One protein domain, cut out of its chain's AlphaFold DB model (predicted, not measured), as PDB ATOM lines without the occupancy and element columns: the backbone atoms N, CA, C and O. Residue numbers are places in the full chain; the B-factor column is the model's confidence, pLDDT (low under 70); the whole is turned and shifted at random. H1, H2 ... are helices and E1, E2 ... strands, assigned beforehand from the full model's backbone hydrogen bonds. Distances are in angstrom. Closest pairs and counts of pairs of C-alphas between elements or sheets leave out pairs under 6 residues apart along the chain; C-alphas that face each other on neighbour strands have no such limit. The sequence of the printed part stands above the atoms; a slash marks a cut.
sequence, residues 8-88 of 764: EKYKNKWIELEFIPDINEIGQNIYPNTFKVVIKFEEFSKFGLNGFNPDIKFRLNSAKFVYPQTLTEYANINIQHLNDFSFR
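Overview. This is residues 8 to 88 of the 764 residues of an uncharacterized protein of Mycoplasma sp. Mirounga ES2806-NAS (UniProt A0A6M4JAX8). A strongly twisted wall of three longer strands, E2, E1 and E3, side by side, with short E4 added beside the far end of E3; residues 24 to 30, which include the small helix H1, stick out beyond the opposite end. A long loop, residues 41 to 57, runs back from the end of E2 to the start of E3, and the last stretch, residues 77 to 88, swings out beyond E4 and returns to E3. The printed part has 81 residues with E1, H1, E2, E3 and E4 along it; the sheet, in the order E2 E1 E3 E4, is antiparallel. The class is mostly strand, though under half of the residues are in named elements. The whole is only just compact, close to loose, with a radius of gyration of the C-alphas of 13.6 A, and only just elongated, spanning 44 by 29 by 19 A.

Along the chain. E1, residues 14 to 21, begins at C-alpha 14 (-18.729, 7.380, -36.233) and is 22.6 A long. H1 is residues 25 to 30. E2, residues 35 to 40, measures 16.8 A. E3, residues 58 to 66, measures 21.6 A and bends by 59 degrees at residue 61. E4, residues 73 to 76, ends at C-alpha 76 (-11.659, 4.064, -44.988).

Arrangement. E1 and E3 are antiparallel at 159 degrees, with N 16 and O 64 2.8 A apart. E2 and E1 are antiparallel, also at 159 degrees, with N 17 and O 37 2.8 A apart. E3 and E4 form an antiparallel hairpin at 124 degrees, with N 65 and O 75 2.7 A apart. Residues 86 to 87 pair antiparallel with residues 58 to 59 of E3. H1 is not on the sheet; 0 of its 2 O i to N i+4 pairs are within hydrogen-bond range, against 3 of 3 O i to N i+3 pairs.

Size, cuts and confidence. The C-alphas farthest apart, those of Glu 8 and Ile 26, are 45.1 A apart. The printed part has no cut. The link from E2 to E3 is long. The pLDDT is under 70 at residues 26 to 27, 29, 46 to 48 and 50 to 51.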
ATOM      1  N   GLU A   8      -8.787  15.405 -34.706       80.88
ATOM      2  CA  GLU A   8      -9.878  16.392 -34.682       80.88
ATOM      3  C   GLU A   8     -10.857  16.236 -35.854       80.88
ATOM      4  O   GLU A   8     -12.058  16.425 -35.679       80.88
ATOM      5  N   LYS A   9     -10.380  15.822 -37.038       85.12
ATOM      6  CA  LYS A   9     -11.237  15.641 -38.225       85.12
ATOM      7  C   LYS A   9     -12.219  14.472 -38.079       85.12
ATOM      8  O   LYS A   9     -13.240  14.446 -38.766       85.12
ATOM      9  N   TYR A  10     -11.925  13.524 -37.187       86.25
ATOM     10  CA  TYR A  10     -12.721  12.315 -36.972       86.25
ATOM     11  C   TYR A  10     -13.580  12.366 -35.703       86.25
ATOM     12  O   TYR A  10     -14.502  11.565 -35.581       86.25
ATOM     13  N   LYS A  11     -13.346  13.322 -34.789       86.31
ATOM     14  CA  LYS A  11     -14.054  13.402 -33.496       86.31
ATOM     15  C   LYS A  11     -15.575  13.491 -33.605       86.31
ATOM     16  O   LYS A  11     -16.269  13.026 -32.716       86.31
ATOM     17  N   ASN A  12     -16.097  14.086 -34.679       87.25
ATOM     18  CA  ASN A  12     -17.538  14.189 -34.928       87.25
ATOM     19  C   ASN A  12     -18.068  13.126 -35.908       87.25
ATOM     20  O   ASN A  12     -19.152  13.291 -36.473       87.25
ATOM     21  N   LYS A  13     -17.287  12.073 -36.169       90.81
ATOM     22  CA  LYS A  13     -17.651  10.943 -37.031       90.81
ATOM     23  C   LYS A  13     -17.983   9.723 -36.184       90.81
ATOM     24  O   LYS A  13     -17.728   9.694 -34.987       90.81
ATOM     25  N   TRP A  14     -18.560   8.712 -36.812       89.62
ATOM     26  CA  TRP A  14     -18.729   7.380 -36.233       89.62
ATOM     27  C   TRP A  14     -17.852   6.381 -36.987       89.62
ATOM     28  O   TRP A  14     -17.309   6.709 -38.040       89.62
ATOM     29  N   ILE A  15     -17.695   5.180 -36.449       89.38
ATOM     30  CA  ILE A  15     -16.920   4.086 -37.030       89.38
ATOM     31  C   ILE A  15     -17.893   2.955 -37.351       89.38
ATOM     32  O   ILE A  15     -18.492   2.396 -36.441       89.38
ATOM     33  N   GLU A  16     -18.057   2.615 -38.626       90.25
ATOM     34  CA  GLU A  16     -18.774   1.409 -39.048       90.25
ATOM     35  C   GLU A  16     -17.765   0.263 -39.190       90.25
ATOM     36  O   GLU A  16     -16.775   0.389 -39.916       90.25
ATOM     37  N   LEU A  17     -18.018  -0.833 -38.478       89.31
ATOM     38  CA  LEU A  17     -17.304  -2.101 -38.577       89.31
ATOM     39  C   LEU A  17     -18.227  -3.131 -39.224       89.31
ATOM     40  O   LEU A  17     -19.376  -3.275 -38.806       89.31
ATOM     41  N   GLU A  18     -17.722  -3.867 -40.206       91.44
ATOM     42  CA  GLU A  18     -18.457  -4.939 -40.872       91.44
ATOM     43  C   GLU A  18     -17.752  -6.274 -40.657       91.44
ATOM     44  O   GLU A  18     -16.558  -6.404 -40.928       91.44
ATOM     45  N   PHE A  19     -18.499  -7.274 -40.199       91.06
ATOM     46  CA  PHE A  19     -18.005  -8.613 -39.906       91.06
ATOM     47  C   PHE A  19     -18.711  -9.666 -40.759       91.06
ATOM     48  O   PHE A  19     -19.910  -9.560 -41.015       91.06
ATOM     49  N   ILE A  20     -17.982 -10.712 -41.139       91.81
ATOM     50  CA  ILE A  20     -18.501 -11.906 -41.812       91.81
ATOM     51  C   ILE A  20     -18.529 -13.058 -40.795       91.81
ATOM     52  O   ILE A  20     -17.485 -13.340 -40.197       91.81
ATOM     53  N   PRO A  21     -19.684 -13.709 -40.570       90.19
ATOM     54  CA  PRO A  21     -19.777 -14.902 -39.736       90.19
ATOM     55  C   PRO A  21     -19.229 -16.140 -40.461       90.19
ATOM     56  O   PRO A  21     -19.413 -16.302 -41.665       90.19
ATOM     57  N   ASP A  22     -18.594 -17.036 -39.713       89.56
ATOM     58  CA  ASP A  22     -18.202 -18.373 -40.161       89.56
ATOM     59  C   ASP A  22     -19.354 -19.352 -39.874       89.56
ATOM     60  O   ASP A  22     -19.485 -19.875 -38.765       89.56
ATOM     61  N   ILE A  23     -20.261 -19.499 -40.844       83.12
ATOM     62  CA  ILE A  23     -21.490 -20.301 -40.750       83.12
ATOM     63  C   ILE A  23     -21.636 -21.221 -41.963       83.12
ATOM     64  O   ILE A  23     -21.240 -20.877 -43.078       83.12
ATOM     65  N   ASN A  24     -22.232 -22.393 -41.744       79.25
ATOM     66  CA  ASN A  24     -22.551 -23.343 -42.809       79.25
ATOM     67  C   ASN A  24     -23.738 -22.862 -43.674       79.25
ATOM     68  O   ASN A  24     -24.383 -21.859 -43.371       79.25
ATOM     69  N   GLU A  25     -24.038 -23.598 -44.747       75.81
ATOM     70  CA  GLU A  25     -25.108 -23.271 -45.704       75.81
ATOM     71  C   GLU A  25     -26.491 -23.144 -45.042       75.81
ATOM     72  O   GLU A  25     -27.239 -22.219 -45.346       75.81
ATOM     73  N   ILE A  26     -26.805 -24.006 -44.068       68.25
ATOM     74  CA  ILE A  26     -28.055 -23.924 -43.296       68.25
ATOM     75  C   ILE A  26     -28.123 -22.591 -42.539       68.25
ATOM     76  O   ILE A  26     -29.120 -21.877 -42.621       68.25
ATOM     77  N   GLY A  27     -27.032 -22.208 -41.867       69.62
ATOM     78  CA  GLY A  27     -26.935 -20.942 -41.151       69.62
ATOM     79  C   GLY A  27     -27.125 -19.714 -42.046       69.62
ATOM     80  O   GLY A  27     -27.663 -18.714 -41.578       69.62
ATOM     81  N   GLN A  28     -26.755 -19.773 -43.330       73.56
ATOM     82  CA  GLN A  28     -26.920 -18.649 -44.268       73.56
ATOM     83  C   GLN A  28     -28.389 -18.313 -44.566       73.56
ATOM     84  O   GLN A  28     -28.695 -17.176 -44.922       73.56
ATOM     85  N   ASN A  29     -29.312 -19.260 -44.375       69.69
ATOM     86  CA  ASN A  29     -30.746 -18.995 -44.519       69.69
ATOM     87  C   ASN A  29     -31.320 -18.212 -43.324       69.69
ATOM     88  O   ASN A  29     -32.338 -17.534 -43.457       69.69
ATOM     89  N   ILE A  30     -30.643 -18.267 -42.172       70.94
ATOM     90  CA  ILE A  30     -31.150 -17.790 -40.879       70.94
ATOM     91  C   ILE A  30     -30.412 -16.515 -40.413       70.94
ATOM     92  O   ILE A  30     -30.995 -15.606 -39.801       70.94
ATOM     93  N   TYR A  31     -29.107 -16.435 -40.678       76.62
ATOM     94  CA  TYR A  31     -28.234 -15.340 -40.261       76.62
ATOM     95  C   TYR A  31     -27.914 -14.401 -41.426       76.62
ATOM     96  O   TYR A  31     -27.786 -14.839 -42.567       76.62
ATOM     97  N   PRO A  32     -27.743 -13.091 -41.166       79.81
ATOM     98  CA  PRO A  32     -27.260 -12.191 -42.197       79.81
ATOM     99  C   PRO A  32     -25.811 -12.536 -42.570       79.81
ATOM    100  O   PRO A  32     -24.974 -12.777 -41.703       79.81
ATOM    101  N   ASN A  33     -25.492 -12.472 -43.862       83.94
ATOM    102  CA  ASN A  33     -24.138 -12.729 -44.373       83.94
ATOM    103  C   ASN A  33     -23.099 -11.702 -43.891       83.94
ATOM    104  O   ASN A  33     -21.897 -11.945 -43.976       83.94
ATOM    105  N   THR A  34     -23.552 -10.546 -43.402       87.62
ATOM    106  CA  THR A  34     -22.706  -9.513 -42.806       87.62
ATOM    107  C   THR A  34     -23.359  -8.903 -41.570       87.62
ATOM    108  O   THR A  34     -24.569  -8.668 -41.503       87.62
ATOM    109  N   PHE A  35     -22.530  -8.609 -40.575       87.75
ATOM    110  CA  PHE A  35     -22.914  -7.975 -39.322       87.75
ATOM    111  C   PHE A  35     -22.248  -6.609 -39.240       87.75
ATOM    112  O   PHE A  35     -21.026  -6.518 -39.133       87.75
ATOM    113  N   LYS A  36     -23.050  -5.545 -39.270       86.69
ATOM    114  CA  LYS A  36     -22.564  -4.178 -39.078       86.69
ATOM    115  C   LYS A  36     -22.708  -3.743 -37.627       86.69
ATOM    116  O   LYS A  36     -23.707  -4.050 -36.972       86.69
ATOM    117  N   VAL A  37     -21.713  -3.014 -37.143       85.69
ATOM    118  CA  VAL A  37     -21.713  -2.332 -35.846       85.69
ATOM    119  C   VAL A  37     -21.254  -0.907 -36.091       85.69
ATOM    120  O   VAL A  37     -20.271  -0.698 -36.799       85.69
ATOM    121  N   VAL A  38     -21.950   0.076 -35.525       85.06
ATOM    122  CA  VAL A  38     -21.596   1.484 -35.726       85.06
ATOM    123  C   VAL A  38     -21.304   2.128 -34.386       85.06
ATOM    124  O   VAL A  38     -22.201   2.304 -33.583       85.06
ATOM    125  N   ILE A  39     -20.067   2.524 -34.142       84.56
ATOM    126  CA  ILE A  39     -19.600   2.992 -32.838       84.56
ATOM    127  C   ILE A  39     -19.338   4.490 -32.925       84.56
ATOM    128  O   ILE A  39     -18.805   4.972 -33.927       84.56
ATOM    129  N   LYS A  40     -19.679   5.258 -31.889       86.19
ATOM    130  CA  LYS A  40     -19.281   6.670 -31.857       86.19
ATOM    131  C   LYS A  40     -17.765   6.794 -31.735       86.19
ATOM    132  O   LYS A  40     -17.127   5.936 -31.128       86.19
ATOM    133  N   PHE A  41     -17.182   7.861 -32.281       85.12
ATOM    134  CA  PHE A  41     -15.732   8.038 -32.225       85.12
ATOM    135  C   PHE A  41     -15.211   8.026 -30.789       85.12
ATOM    136  O   PHE A  41     -14.222   7.364 -30.518       85.12
ATOM    137  N   GLU A  42     -15.887   8.690 -29.855       82.69
ATOM    138  CA  GLU A  42     -15.516   8.725 -28.437       82.69
ATOM    139  C   GLU A  42     -15.674   7.374 -27.713       82.69
ATOM    140  O   GLU A  42     -15.088   7.166 -26.652       82.69
ATOM    141  N   GLU A  43     -16.421   6.438 -28.301       81.25
ATOM    142  CA  GLU A  43     -16.680   5.096 -27.773       81.25
ATOM    143  C   GLU A  43     -15.854   4.020 -28.501       81.25
ATOM    144  O   GLU A  43     -16.042   2.842 -28.239       81.25
ATOM    145  N   PHE A  44     -14.908   4.372 -29.382       76.38
ATOM    146  CA  PHE A  44     -14.201   3.414 -30.253       76.38
ATOM    147  C   PHE A  44     -13.515   2.237 -29.531       76.38
ATOM    148  O   PHE A  44     -13.282   1.194 -30.138       76.38
ATOM    149  N   SER A  45     -13.174   2.394 -28.247       70.50
ATOM    150  CA  SER A  45     -12.584   1.343 -27.411       70.50
ATOM    151  C   SER A  45     -13.615   0.393 -26.786       70.50
ATOM    152  O   SER A  45     -13.242  -0.506 -26.037       70.50
ATOM    153  N   LYS A  46     -14.913   0.620 -27.013       68.12
ATOM    154  CA  LYS A  46     -16.033  -0.140 -26.458       68.12
ATOM    155  C   LYS A  46     -17.061  -0.383 -27.561       68.12
ATOM    156  O   LYS A  46     -17.700   0.547 -28.035       68.12
ATOM    157  N   PHE A  47     -17.291  -1.638 -27.920       69.38
ATOM    158  CA  PHE A  47     -18.469  -1.997 -28.705       69.38
ATOM    159  C   PHE A  47     -19.114  -3.253 -28.142       69.38
ATOM    160  O   PHE A  47     -18.433  -4.147 -27.641       69.38
ATOM    161  N   GLY A  48     -20.445  -3.279 -28.141       67.56
ATOM    162  CA  GLY A  48     -21.197  -4.388 -27.574       67.56
ATOM    163  C   GLY A  48     -21.040  -5.646 -28.423       67.56
ATOM    164  O   GLY A  48     -21.331  -5.632 -29.615       67.56
ATOM    165  N   LEU A  49     -20.656  -6.756 -27.789       70.44
ATOM    166  CA  LEU A  49     -20.700  -8.084 -28.411       70.44
ATOM    167  C   LEU A  49     -22.130  -8.649 -28.474       70.44
ATOM    168  O   LEU A  49     -22.371  -9.653 -29.122       70.44
ATOM    169  N   ASN A  50     -23.096  -7.992 -27.827       62.22
ATOM    170  CA  ASN A  50     -24.448  -8.515 -27.624       62.22
ATOM    171  C   ASN A  50     -25.252  -8.728 -28.918       62.22
ATOM    172  O   ASN A  50     -26.184  -9.519 -28.907       62.22
ATOM    173  N   GLY A  51     -24.915  -8.026 -30.005       68.56
ATOM    174  CA  GLY A  51     -25.552  -8.209 -31.314       68.56
ATOM    175  C   GLY A  51     -24.939  -9.331 -32.158       68.56
ATOM    176  O   GLY A  51     -25.386  -9.563 -33.280       68.56
ATOM    177  N   PHE A  52     -23.896  -9.989 -31.657       79.62
ATOM    178  CA  PHE A  52     -23.303 -11.165 -32.276       79.62
ATOM    179  C   PHE A  52     -23.892 -12.424 -31.641       79.62
ATOM    180  O   PHE A  52     -24.533 -12.380 -30.591       79.62
ATOM    181  N   ASN A  53     -23.710 -13.555 -32.304       78.44
ATOM    182  CA  ASN A  53     -24.106 -14.841 -31.758       78.44
ATOM    183  C   ASN A  53     -22.924 -15.427 -30.977       78.44
ATOM    184  O   ASN A  53     -21.823 -15.486 -31.533       78.44
ATOM    185  N   PRO A  54     -23.121 -15.880 -29.725       77.25
ATOM    186  CA  PRO A  54     -22.118 -16.669 -29.027       77.25
ATOM    187  C   PRO A  54     -21.717 -17.866 -29.885       77.25
ATOM    188  O   PRO A  54     -22.505 -18.371 -30.681       77.25
ATOM    189  N   ASP A  55     -20.475 -18.299 -29.734       79.00
ATOM    190  CA  ASP A  55     -19.916 -19.479 -30.390       79.00
ATOM    191  C   ASP A  55     -19.759 -19.436 -31.916       79.00
ATOM    192  O   ASP A  55     -19.070 -20.293 -32.474       79.00
ATOM    193  N   ILE A  56     -20.266 -18.398 -32.583       85.19
ATOM    194  CA  ILE A  56     -19.960 -18.119 -33.987       85.19
ATOM    195  C   ILE A  56     -18.657 -17.319 -34.060       85.19
ATOM    196  O   ILE A  56     -18.455 -16.338 -33.337       85.19
ATOM    197  N   LYS A  57     -17.746 -17.743 -34.939       90.50
ATOM    198  CA  LYS A  57     -16.537 -16.979 -35.249       90.50
ATOM    199  C   LYS A  57     -16.894 -15.878 -36.244       90.50
ATOM    200  O   LYS A  57     -17.450 -16.152 -37.301       90.50
ATOM    201  N   PHE A  58     -16.542 -14.640 -35.928       91.19
ATOM    202  CA  PHE A  58     -16.740 -13.488 -36.804       91.19
ATOM    203  C   PHE A  58     -15.397 -12.959 -37.267       91.19
ATOM    204  O   PHE A  58     -14.483 -12.839 -36.459       91.19
ATOM    205  N   ARG A  59     -15.282 -12.613 -38.549       92.06
ATOM    206  CA  ARG A  59     -14.087 -12.012 -39.146       92.06
ATOM    207  C   ARG A  59     -14.388 -10.591 -39.603       92.06
ATOM    208  O   ARG A  59     -15.299 -10.389 -40.399       92.06
ATOM    209  N   LEU A  60     -13.618  -9.619 -39.130       91.81
ATOM    210  CA  LEU A  60     -13.670  -8.234 -39.582       91.81
ATOM    211  C   LEU A  60     -13.342  -8.183 -41.080       91.81
ATOM    212  O   LEU A  60     -12.260  -8.584 -41.503       91.81
ATOM    213  N   ASN A  61     -14.301  -7.705 -41.865       91.69
ATOM    214  CA  ASN A  61     -14.211  -7.549 -43.311       91.69
ATOM    215  C   ASN A  61     -13.800  -6.125 -43.693       91.69
ATOM    216  O   ASN A  61     -12.946  -5.931 -44.552       91.69
ATOM    217  N   SER A  62     -14.396  -5.119 -43.046       91.62
ATOM    218  CA  SER A  62     -14.089  -3.715 -43.319       91.62
ATOM    219  C   SER A  62     -14.305  -2.819 -42.100       91.62
ATOM    220  O   SER A  62     -15.054  -3.150 -41.178       91.62
ATOM    221  N   ALA A  63     -13.622  -1.673 -42.097       91.31
ATOM    222  CA  ALA A  63     -13.787  -0.618 -41.108       91.31
ATOM    223  C   ALA A  63     -13.693   0.751 -41.796       91.31
ATOM    224  O   ALA A  63     -12.807   0.979 -42.624       91.31
ATOM    225  N   LYS A  64     -14.586   1.679 -41.449       92.94
ATOM    226  CA  LYS A  64     -14.609   3.027 -42.038       92.94
ATOM    227  C   LYS A  64     -15.175   4.066 -41.079       92.94
ATOM    228  O   LYS A  64     -16.060   3.778 -40.277       92.94
ATOM    229  N   PHE A  65     -14.700   5.299 -41.200       91.88
ATOM    230  CA  PHE A  65     -15.360   6.461 -40.626       91.88
ATOM    231  C   PHE A  65     -16.600   6.805 -41.445       91.88
ATOM    232  O   PHE A  65     -16.543   6.831 -42.675       91.88
ATOM    233  N   VAL A  66     -17.701   7.119 -40.771       90.25
ATOM    234  CA  VAL A  66     -18.980   7.493 -41.379       90.25
ATOM    235  C   VAL A  66     -19.557   8.753 -40.739       90.25
ATOM    236  O   VAL A  66     -19.252   9.094 -39.594       90.25
ATOM    237  N   TYR A  67     -20.414   9.460 -41.472       87.19
ATOM    238  CA  TYR A  67     -21.187  10.564 -40.909       87.19
ATOM    239  C   TYR A  67     -22.245  10.051 -39.917       87.19
ATOM    240  O   TYR A  67     -22.933   9.071 -40.227       87.19
ATOM    241  N   PRO A  68     -22.443  10.738 -38.773       83.25
ATOM    242  CA  PRO A  68     -23.520  10.422 -37.841       83.25
ATOM    243  C   PRO A  68     -24.885  10.340 -38.524       83.25
ATOM    244  O   PRO A  68     -25.138  11.059 -39.496       83.25
ATOM    245  N   GLN A  69     -25.752   9.466 -38.000       76.69
ATOM    246  CA  GLN A  69     -27.148   9.199 -38.403       76.69
ATOM    247  C   GLN A  69     -27.328   8.602 -39.806       76.69
ATOM    248  O   GLN A  69     -28.168   7.738 -40.024       76.69
ATOM    249  N   THR A  70     -26.523   9.047 -40.758       77.50
ATOM    250  CA  THR A  70     -26.709   8.780 -42.184       77.50
ATOM    251  C   THR A  70     -25.797   7.681 -42.699       77.50
ATOM    252  O   THR A  70     -26.056   7.112 -43.761       77.50
ATOM    253  N   LEU A  71     -24.742   7.382 -41.933       82.94
ATOM    254  CA  LEU A  71     -23.808   6.281 -42.148       82.94
ATOM    255  C   LEU A  71     -23.142   6.308 -43.532       82.94
ATOM    256  O   LEU A  71     -22.706   5.286 -44.056       82.94
ATOM    257  N   THR A  72     -23.092   7.484 -44.163       85.44
ATOM    258  CA  THR A  72     -22.349   7.692 -45.404       85.44
ATOM    259  C   THR A  72     -20.863   7.675 -45.087       85.44
ATOM    260  O   THR A  72     -20.433   8.314 -44.126       85.44
ATOM    261  N   GLU A  73     -20.092   6.955 -45.896       89.88
ATOM    262  CA  GLU A  73     -18.643   6.868 -45.757       89.88
ATOM    263  C   GLU A  73     -17.992   8.256 -45.782       89.88
ATOM    264  O   GLU A  73     -18.311   9.107 -46.614       89.88
ATOM    265  N   TYR A  74     -17.095   8.472 -44.827       91.19
ATOM    266  CA  TYR A  74     -16.229   9.638 -44.725       91.19
ATOM    267  C   TYR A  74     -14.788   9.284 -45.108       91.19
ATOM    268  O   TYR A  74     -14.170  10.014 -45.877       91.19
ATOM    269  N   ALA A  75     -14.253   8.181 -44.572       90.62
ATOM    270  CA  ALA A  75     -12.907   7.698 -44.879       90.62
ATOM    271  C   ALA A  75     -12.746   6.214 -44.516       90.62
ATOM    272  O   ALA A  75     -13.238   5.784 -43.475       90.62
ATOM    273  N   ASN A  76     -11.992   5.454 -45.309       90.00
ATOM    274  CA  ASN A  76     -11.659   4.064 -44.988       90.00
ATOM    275  C   ASN A  76     -10.598   3.959 -43.887       90.00
ATOM    276  O   ASN A  76      -9.683   4.781 -43.801       90.00
ATOM    277  N   ILE A  77     -10.706   2.919 -43.059       88.00
ATOM    278  CA  ILE A  77      -9.697   2.552 -42.065       88.00
ATOM    279  C   ILE A  77      -8.919   1.370 -42.636       88.00
ATOM    280  O   ILE A  77      -9.482   0.307 -42.884       88.00
ATOM    281  N   ASN A  78      -7.613   1.548 -42.850       86.06
ATOM    282  CA  ASN A  78      -6.772   0.454 -43.319       86.06
ATOM    283  C   ASN A  78      -6.614  -0.598 -42.212       86.06
ATOM    284  O   ASN A  78      -5.986  -0.333 -41.184       86.06
ATOM    285  N   ILE A  79      -7.172  -1.786 -42.444       85.44
ATOM    286  CA  ILE A  79      -7.093  -2.925 -41.526       85.44
ATOM    287  C   ILE A  79      -5.989  -3.927 -41.905       85.44
ATOM    288  O   ILE A  79      -5.673  -4.794 -41.104       85.44
ATOM    289  N   GLN A  80      -5.330  -3.791 -43.063       80.69
ATOM    290  CA  GLN A  80      -4.366  -4.776 -43.592       80.69
ATOM    291  C   GLN A  80      -3.135  -5.024 -42.699       80.69
ATOM    292  O   GLN A  80      -2.433  -6.009 -42.892       80.69
ATOM    293  N   HIS A  81      -2.863  -4.148 -41.728       75.56
ATOM    294  CA  HIS A  81      -1.739  -4.275 -40.794       75.56
ATOM    295  C   HIS A  81      -2.052  -5.108 -39.534       75.56
ATOM    296  O   HIS A  81      -1.194  -5.216 -38.660       75.56
ATOM    297  N   LEU A  82      -3.270  -5.642 -39.387       71.69
ATOM    298  CA  LEU A  82      -3.643  -6.502 -38.258       71.69
ATOM    299  C   LEU A  82      -3.294  -7.970 -38.556       71.69
ATOM    300  O   LEU A  82      -3.465  -8.435 -39.679       71.69
ATOM    301  N   ASN A  83      -2.827  -8.706 -37.542       76.50
ATOM    302  CA  ASN A  83      -2.437 -10.118 -37.679       76.50
ATOM    303  C   ASN A  83      -3.606 -11.097 -37.460       76.50
ATOM    304  O   ASN A  83      -3.573 -12.208 -37.980       76.50
ATOM    305  N   ASP A  84      -4.630 -10.696 -36.701       80.38
ATOM    306  CA  ASP A  84      -5.873 -11.449 -36.508       80.38
ATOM    307  C   ASP A  84      -7.061 -10.495 -36.660       80.38
ATOM    308  O   ASP A  84      -7.067  -9.379 -36.132       80.38
ATOM    309  N   PHE A  85      -8.055 -10.942 -37.418       86.31
ATOM    310  CA  PHE A  85      -9.269 -10.203 -37.751       86.31
ATOM    311  C   PHE A  85     -10.502 -10.833 -37.127       86.31
ATOM    312  O   PHE A  85     -11.613 -10.404 -37.427       86.31
ATOM    313  N   SER A  86     -10.341 -11.893 -36.340       90.38
ATOM    314  CA  SER A  86     -11.455 -12.702 -35.892       90.38
ATOM    315  C   SER A  86     -11.661 -12.675 -34.392       90.38
ATOM    316  O   SER A  86     -10.729 -12.512 -33.613       90.38
ATOM    317  N   PHE A  87     -12.912 -12.844 -33.983       89.94
ATOM    318  CA  PHE A  87     -13.247 -13.108 -32.596       89.94
ATOM    319  C   PHE A  87     -14.357 -14.153 -32.517       89.94
ATOM    320  O   PHE A  87     -15.185 -14.296 -33.417       89.94
ATOM    321  N   ARG A  88     -14.360 -14.882 -31.408       89.25
ATOM    322  CA  ARG A  88     -15.444 -15.745 -30.944       89.25
ATOM    323  C   ARG A  88     -15.536 -15.528 -29.442       89.25
ATOM    324  O   ARG A  88     -14.512 -15.361 -28.785       89.25
TER     325      ARG A  88